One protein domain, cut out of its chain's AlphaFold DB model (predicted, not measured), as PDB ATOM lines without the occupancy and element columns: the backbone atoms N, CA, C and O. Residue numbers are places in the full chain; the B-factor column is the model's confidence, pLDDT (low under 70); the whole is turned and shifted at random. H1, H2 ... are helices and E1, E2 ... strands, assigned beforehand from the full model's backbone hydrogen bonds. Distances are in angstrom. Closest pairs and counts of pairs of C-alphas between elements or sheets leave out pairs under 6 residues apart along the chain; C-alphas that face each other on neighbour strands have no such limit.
ATOM      1  N   ARG A 153     -21.758 -13.651 -33.558       62.25
ATOM      2  CA  ARG A 153     -22.127 -13.095 -32.257       62.25
ATOM      3  C   ARG A 153     -21.559 -14.002 -31.173       62.25
ATOM      4  O   ARG A 153     -21.212 -15.145 -31.458       62.25
ATOM      5  N   ASP A 154     -21.551 -13.552 -29.922       64.00
ATOM      6  CA  ASP A 154     -21.020 -14.348 -28.802       64.00
ATOM      7  C   ASP A 154     -21.668 -15.747 -28.673       64.00
ATOM      8  O   ASP A 154     -21.036 -16.679 -28.186       64.00
ATOM      9  N   TRP A 155     -22.907 -15.940 -29.149       63.78
ATOM     10  CA  TRP A 155     -23.545 -17.265 -29.186       63.78
ATOM     11  C   TRP A 155     -22.980 -18.188 -30.277       63.78
ATOM     12  O   TRP A 155     -22.976 -19.402 -30.093       63.78
ATOM     13  N   ALA A 156     -22.485 -17.644 -31.392       71.69
ATOM     14  CA  ALA A 156     -21.912 -18.429 -32.485       71.69
ATOM     15  C   ALA A 156     -20.598 -19.096 -32.058       71.69
ATOM     16  O   ALA A 156     -20.325 -20.219 -32.468       71.69
ATOM     17  N   LEU A 157     -19.846 -18.448 -31.161       76.94
ATOM     18  CA  LEU A 157     -18.647 -19.019 -30.543       76.94
ATOM     19  C   LEU A 157     -18.954 -20.213 -29.630       76.94
ATOM     20  O   LEU A 157     -18.049 -20.959 -29.310       76.94
ATOM     21  N   ARG A 158     -20.208 -20.412 -29.206       78.88
ATOM     22  CA  ARG A 158     -20.620 -21.593 -28.421       78.88
ATOM     23  C   ARG A 158     -21.069 -22.757 -29.304       78.88
ATOM     24  O   ARG A 158     -21.514 -23.784 -28.797       78.88
ATOM     25  N   CYS A 159     -21.040 -22.591 -30.624       73.50
ATOM     26  CA  CYS A 159     -21.520 -23.600 -31.551       73.50
ATOM     27  C   CYS A 159     -20.404 -24.595 -31.893       73.50
ATOM     28  O   CYS A 159     -19.512 -24.296 -32.680       73.50
ATOM     29  N   GLU A 160     -20.521 -25.834 -31.407       79.06
ATOM     30  CA  GLU A 160     -19.562 -26.924 -31.682       79.06
ATOM     31  C   GLU A 160     -19.434 -27.325 -33.169       79.06
ATOM     32  O   GLU A 160     -18.650 -28.210 -33.515       79.06
ATOM     33  N   ALA A 161     -20.232 -26.736 -34.066       78.12
ATOM     34  CA  ALA A 161     -20.186 -27.029 -35.498       78.12
ATOM     35  C   ALA A 161     -18.966 -26.414 -36.211       78.12
ATOM     36  O   ALA A 161     -18.661 -26.795 -37.346       78.12
ATOM     37  N   PHE A 162     -18.290 -25.464 -35.568       71.25
ATOM     38  CA  PHE A 162     -17.108 -24.802 -36.104       71.25
ATOM     39  C   PHE A 162     -15.853 -25.333 -35.414       71.25
ATOM     40  O   PHE A 162     -15.862 -25.631 -34.227       71.25
ATOM     41  N   ASP A 163     -14.760 -25.454 -36.157       73.19
ATOM     42  CA  ASP A 163     -13.449 -25.787 -35.579       73.19
ATOM     43  C   ASP A 163     -12.522 -24.559 -35.573       73.19
ATOM     44  O   ASP A 163     -11.577 -24.493 -34.786       73.19
ATOM     45  N   ILE A 164     -12.784 -23.590 -36.459       76.19
ATOM     46  CA  ILE A 164     -11.933 -22.425 -36.702       76.19
ATOM     47  C   ILE A 164     -12.782 -21.153 -36.723       76.19
ATOM     48  O   ILE A 164     -13.806 -21.081 -37.411       76.19
ATOM     49  N   VAL A 165     -12.305 -20.144 -36.001       78.38
ATOM     50  CA  VAL A 165     -12.787 -18.767 -36.014       78.38
ATOM     51  C   VAL A 165     -11.768 -17.936 -36.787       78.38
ATOM     52  O   VAL A 165     -10.656 -17.712 -36.314       78.38
ATOM     53  N   SER A 166     -12.141 -17.507 -37.988       80.19
ATOM     54  CA  SER A 166     -11.320 -16.627 -38.815       80.19
ATOM     55  C   SER A 166     -11.608 -15.167 -38.478       80.19
ATOM     56  O   SER A 166     -12.770 -14.763 -38.421       80.19
ATOM     57  N   VAL A 167     -10.563 -14.377 -38.251       81.75
ATOM     58  CA  VAL A 167     -10.616 -12.947 -37.948       81.75
ATOM     59  C   VAL A 167     -10.067 -12.172 -39.135       81.75
ATOM     60  O   VAL A 167      -8.989 -12.465 -39.646       81.75
ATOM     61  N   HIS A 168     -10.835 -11.182 -39.565       82.69
ATOM     62  CA  HIS A 168     -10.502 -10.218 -40.600       82.69
ATOM     63  C   HIS A 168     -10.547  -8.842 -39.955       82.69
ATOM     64  O   HIS A 168     -11.619  -8.411 -39.529       82.69
ATOM     65  N   GLY A 169      -9.416  -8.162 -39.810       77.12
ATOM     66  CA  GLY A 169      -9.380  -6.899 -39.078       77.12
ATOM     67  C   GLY A 169      -8.514  -5.849 -39.744       77.12
ATOM     68  O   GLY A 169      -7.387  -6.103 -40.150       77.12
ATOM     69  N   TYR A 170      -9.061  -4.643 -39.815       79.12
ATOM     70  CA  TYR A 170      -8.390  -3.474 -40.364       79.12
ATOM     71  C   TYR A 170      -8.467  -2.357 -39.334       79.12
ATOM     72  O   TYR A 170      -9.525  -1.745 -39.144       79.12
ATOM     73  N   VAL A 171      -7.360  -2.123 -38.633       79.31
ATOM     74  CA  VAL A 171      -7.277  -1.108 -37.579       79.31
ATOM     75  C   VAL A 171      -6.242  -0.045 -37.923       79.31
ATOM     76  O   VAL A 171      -5.266  -0.276 -38.636       79.31
ATOM     77  N   SER A 172      -6.488   1.156 -37.410       78.50
ATOM     78  CA  SER A 172      -5.627   2.311 -37.657       78.50
ATOM     79  C   SER A 172      -4.426   2.361 -36.712       78.50
ATOM     80  O   SER A 172      -3.454   3.037 -37.039       78.50
ATOM     81  N   LYS A 173      -4.510   1.712 -35.540       84.44
ATOM     82  CA  LYS A 173      -3.486   1.728 -34.490       84.44
ATOM     83  C   LYS A 173      -3.139   0.313 -34.048       84.44
ATOM     84  O   LYS A 173      -4.025  -0.516 -33.852       84.44
ATOM     85  N   ALA A 174      -1.870   0.075 -33.758       81.00
ATOM     86  CA  ALA A 174      -1.360  -1.149 -33.154       81.00
ATOM     87  C   ALA A 174      -2.065  -1.459 -31.822       81.00
ATOM     88  O   ALA A 174      -2.474  -2.589 -31.561       81.00
ATOM     89  N   ASN A 175      -2.308  -0.443 -30.995       81.88
ATOM     90  CA  ASN A 175      -2.970  -0.651 -29.707       81.88
ATOM     91  C   ASN A 175      -4.427  -1.149 -29.833       81.88
ATOM     92  O   ASN A 175      -4.936  -1.792 -28.913       81.88
ATOM     93  N   ASP A 176      -5.088  -0.918 -30.971       81.44
ATOM     94  CA  ASP A 176      -6.423  -1.468 -31.219       81.44
ATOM     95  C   ASP A 176      -6.353  -2.994 -31.410       81.44
ATOM     96  O   ASP A 176      -7.204  -3.718 -30.890       81.44
ATOM     97  N   TRP A 177      -5.302  -3.522 -32.055       81.69
ATOM     98  CA  TRP A 177      -5.068  -4.973 -32.105       81.69
ATOM     99  C   TRP A 177      -4.886  -5.566 -30.717       81.69
ATOM    100  O   TRP A 177      -5.494  -6.590 -30.407       81.69
ATOM    101  N   ALA A 178      -4.101  -4.916 -29.855       79.25
ATOM    102  CA  ALA A 178      -3.914  -5.384 -28.486       79.25
ATOM    103  C   ALA A 178      -5.265  -5.474 -27.755       79.25
ATOM    104  O   ALA A 178      -5.550  -6.475 -27.099       79.25
ATOM    105  N   TYR A 179      -6.147  -4.489 -27.948       76.00
ATOM    106  CA  TYR A 179      -7.496  -4.495 -27.386       76.00
ATOM    107  C   TYR A 179      -8.363  -5.674 -27.876       76.00
ATOM    108  O   TYR A 179      -9.024  -6.322 -27.057       76.00
ATOM    109  N   PHE A 180      -8.339  -5.981 -29.179       78.50
ATOM    110  CA  PHE A 180      -9.163  -7.036 -29.792       78.50
ATOM    111  C   PHE A 180      -8.580  -8.450 -29.704       78.50
ATOM    112  O   PHE A 180      -9.333  -9.420 -29.788       78.50
ATOM    113  N   ILE A 181      -7.268  -8.602 -29.524       76.69
ATOM    114  CA  ILE A 181      -6.615  -9.915 -29.448       76.69
ATOM    115  C   ILE A 181      -6.413 -10.344 -28.000       76.69
ATOM    116  O   ILE A 181      -6.821 -11.447 -27.643       76.69
ATOM    117  N   SER A 182      -5.856  -9.488 -27.139       73.25
ATOM    118  CA  SER A 182      -5.480  -9.846 -25.758       73.25
ATOM    119  C   SER A 182      -6.164  -9.001 -24.670       73.25
ATOM    120  O   SER A 182      -6.174  -9.391 -23.499       73.25
ATOM    121  N   GLY A 183      -6.793  -7.885 -25.041       77.19
ATOM    122  CA  GLY A 183      -7.456  -6.936 -24.145       77.19
ATOM    123  C   GLY A 183      -8.877  -7.323 -23.728       77.19
ATOM    124  O   GLY A 183      -9.214  -8.501 -23.587       77.19
ATOM    125  N   ASP A 184      -9.714  -6.318 -23.468       75.12
ATOM    126  CA  ASP A 184     -11.072  -6.513 -22.938       75.12
ATOM    127  C   ASP A 184     -12.059  -7.005 -24.004       75.12
ATOM    128  O   ASP A 184     -13.007  -7.727 -23.694       75.12
ATOM    129  N   ALA A 185     -11.816  -6.672 -25.275       75.25
ATOM    130  CA  ALA A 185     -12.570  -7.204 -26.408       75.25
ATOM    131  C   ALA A 185     -11.890  -8.421 -27.054       75.25
ATOM    132  O   ALA A 185     -12.220  -8.767 -28.185       75.25
ATOM    133  N   SER A 186     -10.970  -9.071 -26.331       82.62
ATOM    134  CA  SER A 186     -10.201 -10.219 -26.809       82.62
ATOM    135  C   SER A 186     -11.088 -11.319 -27.393       82.62
ATOM    136  O   SER A 186     -11.855 -11.970 -26.675       82.62
ATOM    137  N   ILE A 187     -10.929 -11.580 -28.691       79.88
ATOM    138  CA  ILE A 187     -11.555 -12.728 -29.350       79.88
ATOM    139  C   ILE A 187     -11.027 -14.053 -28.790       79.88
ATOM    140  O   ILE A 187     -11.789 -15.009 -28.662       79.88
ATOM    141  N   LEU A 188      -9.757 -14.096 -28.375       81.69
ATOM    142  CA  LEU A 188      -9.159 -15.268 -27.734       81.69
ATOM    143  C   LEU A 188      -9.879 -15.598 -26.422       81.69
ATOM    144  O   LEU A 188     -10.396 -16.703 -26.280       81.69
ATOM    145  N   LYS A 189     -10.030 -14.617 -25.519       83.75
ATOM    146  CA  LYS A 189     -10.753 -14.800 -24.249       83.75
ATOM    147  C   LYS A 189     -12.206 -15.203 -24.473       83.75
ATOM    148  O   LYS A 189     -12.719 -16.044 -23.745       83.75
ATOM    149  N   ARG A 190     -12.884 -14.613 -25.464       81.75
ATOM    150  CA  ARG A 190     -14.277 -14.973 -25.785       81.75
ATOM    151  C   ARG A 190     -14.395 -16.400 -26.311       81.75
ATOM    152  O   ARG A 190     -15.342 -17.092 -25.955       81.75
ATOM    153  N   THR A 191     -13.437 -16.830 -27.125       80.06
ATOM    154  CA  THR A 191     -13.398 -18.179 -27.697       80.06
ATOM    155  C   THR A 191     -13.088 -19.222 -26.620       80.06
ATOM    156  O   THR A 191     -13.787 -20.225 -26.527       80.06
ATOM    157  N   GLU A 192     -12.127 -18.947 -25.730       82.69
ATOM    158  CA  GLU A 192     -11.855 -19.783 -24.550       82.69
ATOM    159  C   GLU A 192     -13.059 -19.845 -23.602       82.69
ATOM    160  O   GLU A 192     -13.470 -20.926 -23.177       82.69
ATOM    161  N   ALA A 193     -13.675 -18.699 -23.295       83.38
ATOM    162  CA  ALA A 193     -14.836 -18.626 -22.408       83.38
ATOM    163  C   ALA A 193     -16.081 -19.320 -22.978       83.38
ATOM    164  O   ALA A 193     -16.969 -19.704 -22.215       83.38
ATOM    165  N   ALA A 194     -16.163 -19.494 -24.299       80.56
ATOM    166  CA  ALA A 194     -17.227 -20.267 -24.922       80.56
ATOM    167  C   ALA A 194     -17.120 -21.778 -24.632       80.56
ATOM    168  O   ALA A 194     -18.090 -22.497 -24.858       80.56
ATOM    169  N   GLY A 195     -15.992 -22.249 -24.077       77.44
ATOM    170  CA  GLY A 195     -15.794 -23.647 -23.678       77.44
ATOM    171  C   GLY A 195     -15.636 -24.604 -24.859       77.44
ATOM    172  O   GLY A 195     -15.786 -25.814 -24.710       77.44
ATOM    173  N   THR A 196     -15.366 -24.054 -26.035       72.06
ATOM    174  CA  THR A 196     -15.195 -24.763 -27.299       72.06
ATOM    175  C   THR A 196     -13.715 -24.807 -27.667       72.06
ATOM    176  O   THR A 196     -13.043 -23.781 -27.583       72.06
ATOM    177  N   ASP A 197     -13.219 -25.937 -28.174       77.50
ATOM    178  CA  ASP A 197     -11.831 -26.090 -28.663       77.50
ATOM    179  C   ASP A 197     -11.575 -25.379 -30.015       77.50
ATOM    180  O   ASP A 197     -10.783 -25.830 -30.849       77.50
ATOM    181  N   HIS A 198     -12.275 -24.273 -30.271       78.62
ATOM    182  CA  HIS A 198     -12.137 -23.496 -31.492       78.62
ATOM    183  C   HIS A 198     -10.729 -22.901 -31.601       78.62
ATOM    184  O   HIS A 198     -10.186 -22.331 -30.653       78.62
ATOM    185  N   ARG A 199     -10.141 -22.985 -32.796       77.81
ATOM    186  CA  ARG A 199      -8.880 -22.315 -33.127       77.81
ATOM    187  C   ARG A 199      -9.175 -20.947 -33.719       77.81
ATOM    188  O   ARG A 199      -9.953 -20.849 -34.659       77.81
ATOM    189  N   VAL A 200      -8.545 -19.900 -33.201       79.44
ATOM    190  CA  VAL A 200      -8.651 -18.558 -33.783       79.44
ATOM    191  C   VAL A 200      -7.498 -18.348 -34.759       79.44
ATOM    192  O   VAL A 200      -6.351 -18.634 -34.423       79.44
ATOM    193  N   VAL A 201      -7.800 -17.861 -35.959       79.88
ATOM    194  CA  VAL A 201      -6.812 -17.510 -36.988       79.88
ATOM    195  C   VAL A 201      -7.093 -16.090 -37.454       79.88
ATOM    196  O   VAL A 201      -8.242 -15.746 -37.703       79.88
ATOM    197  N   LEU A 202      -6.052 -15.271 -37.586       78.50
ATOM    198  CA  LEU A 202      -6.141 -13.990 -38.281       78.50
ATOM    199  C   LEU A 202      -5.886 -14.247 -39.771       78.50
ATOM    200  O   LEU A 202      -4.749 -14.485 -40.166       78.50
ATOM    201  N   GLU A 203      -6.947 -14.301 -40.571       79.44
ATOM    202  CA  GLU A 203      -6.855 -14.659 -41.995       79.44
ATOM    203  C   GLU A 203      -6.589 -13.436 -42.870       79.44
ATOM    204  O   GLU A 203      -5.840 -13.536 -43.837       79.44
ATOM    205  N   GLU A 204      -7.149 -12.282 -42.507       77.88
ATOM    206  CA  GLU A 204      -6.959 -11.046 -43.258       77.88
ATOM    207  C   GLU A 204      -6.702  -9.885 -42.307       77.88
ATOM    208  O   GLU A 204      -7.477  -9.594 -41.392       77.88
ATOM    209  N   TRP A 205      -5.586  -9.210 -42.518       83.31
ATOM    210  CA  TRP A 205      -5.282  -7.975 -41.832       83.31
ATOM    211  C   TRP A 205      -4.353  -7.139 -42.692       83.31
ATOM    212  O   TRP A 205      -3.642  -7.662 -43.549       83.31
ATOM    213  N   GLY A 206      -4.382  -5.833 -42.478       74.50
ATOM    214  CA  GLY A 206      -3.563  -4.914 -43.242       74.50
ATOM    215  C   GLY A 206      -3.648  -3.504 -42.694       74.50
ATOM    216  O   GLY A 206      -4.531  -3.161 -41.901       74.50
ATOM    217  N   VAL A 207      -2.707  -2.684 -43.142       78.38
ATOM    218  CA  VAL A 207      -2.576  -1.284 -42.751       78.38
ATOM    219  C   VAL A 207      -2.810  -0.436 -43.993       78.38
ATOM    220  O   VAL A 207      -2.171  -0.650 -45.017       78.38
ATOM    221  N   ALA A 208      -3.754   0.504 -43.931       69.75
ATOM    222  CA  ALA A 208      -3.948   1.461 -45.014       69.75
ATOM    223  C   ALA A 208      -2.867   2.550 -44.953       69.75
ATOM    224  O   ALA A 208      -2.401   2.890 -43.869       69.75
ATOM    225  N   ASP A 209      -2.560   3.193 -46.083       70.38
ATOM    226  CA  ASP A 209      -1.610   4.323 -46.135       70.38
ATOM    227  C   ASP A 209      -1.994   5.489 -45.201       70.38
ATOM    228  O   ASP A 209      -1.164   6.322 -44.849       70.38
ATOM    229  N   SER A 210      -3.270   5.571 -44.815       74.94
ATOM    230  CA  SER A 210      -3.806   6.576 -43.892       74.94
ATOM    231  C   SER A 210      -3.872   6.121 -42.432       74.94
ATOM    232  O   SER A 210      -4.450   6.837 -41.613       74.94
ATOM    233  N   SER A 211      -3.399   4.916 -42.112       81.25
ATOM    234  CA  SER A 211      -3.332   4.442 -40.732       81.25
ATOM    235  C   SER A 211      -2.329   5.267 -39.927       81.25
ATOM    236  O   SER A 211      -1.414   5.882 -40.467       81.25
ATOM    237  N   GLU A 212      -2.533   5.300 -38.615       86.25
ATOM    238  CA  GLU A 212      -1.686   6.064 -37.698       86.25
ATOM    239  C   GLU A 212      -0.400   5.299 -37.384       86.25
ATOM    240  O   GLU A 212       0.678   5.888 -37.406       86.25
ATOM    241  N   ASP A 213      -0.526   3.989 -37.166       82.69
ATOM    242  CA  ASP A 213       0.597   3.076 -36.977       82.69
ATOM    243  C   ASP A 213       0.829   2.263 -38.253       82.69
ATOM    244  O   ASP A 213      -0.126   1.735 -38.842       82.69
ATOM    245  N   GLY A 214       2.097   2.154 -38.656       83.81
ATOM    246  CA  GLY A 214       2.536   1.396 -39.819       83.81
ATOM    247  C   GLY A 214       2.471  -0.114 -39.604       83.81
ATOM    248  O   GLY A 214       2.104  -0.616 -38.539       83.81
ATOM    249  N   LEU A 215       2.821  -0.864 -40.653       81.75
ATOM    250  CA  LEU A 215       2.818  -2.324 -40.605       81.75
ATOM    251  C   LEU A 215       3.718  -2.845 -39.475       81.75
ATOM    252  O   LEU A 215       3.272  -3.684 -38.700       81.75
ATOM    253  N   ASP A 216       4.930  -2.309 -39.328       81.00
ATOM    254  CA  ASP A 216       5.909  -2.776 -38.338       81.00
ATOM    255  C   ASP A 216       5.419  -2.595 -36.891       81.00
ATOM    256  O   ASP A 216       5.554  -3.503 -36.064       81.00
ATOM    257  N   GLU A 217       4.798  -1.456 -36.578       84.31
ATOM    258  CA  GLU A 217       4.216  -1.207 -35.259       84.31
ATOM    259  C   GLU A 217       3.054  -2.163 -34.960       84.31
ATOM    260  O   GLU A 217       2.934  -2.662 -33.836       84.31
ATOM    261  N   GLN A 218       2.212  -2.464 -35.955       80.69
ATOM    262  CA  GLN A 218       1.108  -3.414 -35.796       80.69
ATOM    263  C   GLN A 218       1.606  -4.868 -35.691       80.69
ATOM    264  O   GLN A 218       1.116  -5.616 -34.846       80.69
ATOM    265  N   VAL A 219       2.639  -5.256 -36.451       80.31
ATOM    266  CA  VAL A 219       3.318  -6.567 -36.355       80.31
ATOM    267  C   VAL A 219       3.869  -6.801 -34.952       80.31
ATOM    268  O   VAL A 219       3.743  -7.898 -34.400       80.31
ATOM    269  N   ALA A 220       4.466  -5.770 -34.350       77.38
ATOM    270  CA  ALA A 220       5.046  -5.869 -33.017       77.38
ATOM    271  C   ALA A 220       4.014  -6.287 -31.956       77.38
ATOM    272  O   ALA A 220       4.383  -6.925 -30.973       77.38
ATOM    273  N   VAL A 221       2.726  -5.989 -32.146       76.44
ATOM    274  CA  VAL A 221       1.655  -6.424 -31.235       76.44
ATOM    275  C   VAL A 221       1.490  -7.937 -31.260       76.44
ATOM    276  O   VAL A 221       1.358  -8.550 -30.202       76.44
ATOM    277  N   PHE A 222       1.537  -8.548 -32.445       74.75
ATOM    278  CA  PHE A 222       1.405  -9.997 -32.593       74.75
ATOM    279  C   PHE A 222       2.645 -10.736 -32.094       74.75
ATOM    280  O   PHE A 222       2.507 -11.745 -31.414       74.75
ATOM    281  N   ASN A 223       3.839 -10.205 -32.367       72.88
ATOM    282  CA  ASN A 223       5.097 -10.824 -31.939       72.88
ATOM    283  C   ASN A 223       5.366 -10.668 -30.430       72.88
ATOM    284  O   ASN A 223       6.063 -11.493 -29.845       72.88
ATOM    285  N   ASN A 224       4.850  -9.604 -29.799       67.88
ATOM    286  CA  ASN A 224       4.982  -9.380 -28.354       67.88
ATOM    287  C   ASN A 224       3.838  -9.997 -27.542       67.88
ATOM    288  O   ASN A 224       3.993 -10.206 -26.337       67.88
ATOM    289  N   ALA A 225       2.685 -10.274 -28.159       58.44
ATOM    290  CA  ALA A 225       1.766 -11.246 -27.594       58.44
ATOM    291  C   ALA A 225       2.536 -12.568 -27.556       58.44
ATOM    292  O   ALA A 225       3.058 -12.982 -28.578       58.44
ATOM    293  N   ASP A 226       2.674 -13.172 -26.378       46.03
ATOM    294  CA  ASP A 226       3.505 -14.350 -26.071       46.03
ATOM    295  C   ASP A 226       2.988 -15.633 -26.776       46.03
ATOM    296  O   ASP A 226       2.598 -16.625 -26.166       46.03
ATOM    297  N   GLN A 227       2.880 -15.554 -28.099       41.91
ATOM    298  CA  GLN A 227       2.224 -16.438 -29.056       41.91
ATOM    299  C   GLN A 227       3.218 -16.751 -30.186       41.91
ATOM    300  O   GLN A 227       2.821 -16.895 -31.339       41.91
ATOM    301  N   ASN A 228       4.514 -16.859 -29.855       35.62
ATOM    302  CA  ASN A 228       5.550 -17.385 -30.746       35.62
ATOM    303  C   ASN A 228       5.241 -18.856 -31.069       35.62
ATOM    304  O   ASN A 228       5.825 -19.786 -30.519       35.62
ATOM    305  N   GLN A 229       4.274 -19.076 -31.950       37.34
ATOM    306  CA  GLN A 229       4.281 -20.221 -32.836       37.34
ATOM    307  C   GLN A 229       5.371 -19.927 -33.864       37.34
ATOM    308  O   GLN A 229       5.430 -18.814 -34.393       37.34
ATOM    309  N   ASP A 230       6.242 -20.899 -34.125       34.84
ATOM    310  CA  ASP A 230       7.212 -20.772 -35.206       34.84
ATOM    311  C   ASP A 230       6.454 -20.399 -36.488       34.84
ATOM    312  O   ASP A 230       5.507 -21.085 -36.889       34.84
ATOM    313  N   GLY A 231       6.836 -19.277 -37.103       38.19
ATOM    314  CA  GLY A 231       6.306 -18.888 -38.404       38.19
ATOM    315  C   GLY A 231       6.480 -20.023 -39.419       38.19
ATOM    316  O   GLY A 231       7.290 -20.935 -39.225       38.19
TER     317      GLY A 231
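What this domain is: This is residues 153 to 231 of the 269 residues of an uncharacterized protein of Diaporthe helianthi (UniProt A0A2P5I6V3). Two parallel strands, E1 and E2, lie side by side as a narrow ribbon, and two short helices, H1 and H2, placed nearly end to end in a row, run back along one side of it. A third helix, H3, packs beside H1 at one end of this row, and residues 226 to 231 stick out as a free tail. The 79 printed residues hold two named strands and three named helices in the order E1, H1, H2, E2, H3, and the class is mixed, helices and strands. The whole is compact, with a radius of gyration of the C-alphas of 13.3 A and spans of 38 by 27 by 21 A.

How they stand to each other: E1, residues 162 to 170, and E2, residues 199 to 205, are parallel neighbours at 27 degrees. The C-alphas of 167 and 202, which face each other, are 4.6 A apart, and N 167 and O 201 at 2.7 A and N 201 and O 165 at 2.9 A are within hydrogen-bond range. Between the strands along the chain come H1, residues 174 to 181, and H2, residues 187 to 193. E1, H1, H2 and E2 form a strand-helix-strand unit, two parallel neighbour strands with helices between them in the chain, and its crossover is right-handed. E1 and H1 are near each other, with 5 pairs of C-alphas within 10 A. H1 and H2 only just touch, with 3 pairs of C-alphas within 8 A, and touch only at the corner by their link. Their closest C-alphas, those of Ile 181 and Ile 187, are 5.7 A apart. The two helices run the same way at a shallow tilt of 23 degrees. The closest C-alphas of H2 and E2, those of Leu 188 and Val 200, are 6.9 A apart, while H2 and E1 are only just apart, at 8.4 A. H3, residues 215 to 224, touches H1, with the closest C-alphas, those of Ala 174 and Gln 218, 4.3 A apart. H3 and H1 run the same way at a steep tilt of 43 degrees. H3 is apart from H2 and from E1. In H1 and H2 every O i to N i+4 pair is within hydrogen-bond range; in H3, 4 of 6 are.

Where its parts are: E1 begins at C-alpha 162 (-17.108, -24.802, -36.104) and is 23.4 A long from first to last C-alpha. H1 measures 10.9 A and H2 9.7 A. E2, 17.2 A long, begins at C-alpha 199 (-8.880, -22.315, -33.127). H3, 14.3 A long, ends at C-alpha 224 (4.982, -9.380, -28.354).

The domain as a whole: The two C-alphas farthest apart, those of Glu 160 and Ser 210, are 39.0 A apart. The printed part has no cut and no long link; the link from E2 to H3 is short, and the other three are tight. Mean pLDDT of the printed part is 74.7, with residues 153 to 155, 208 and 224 to 231 under 70.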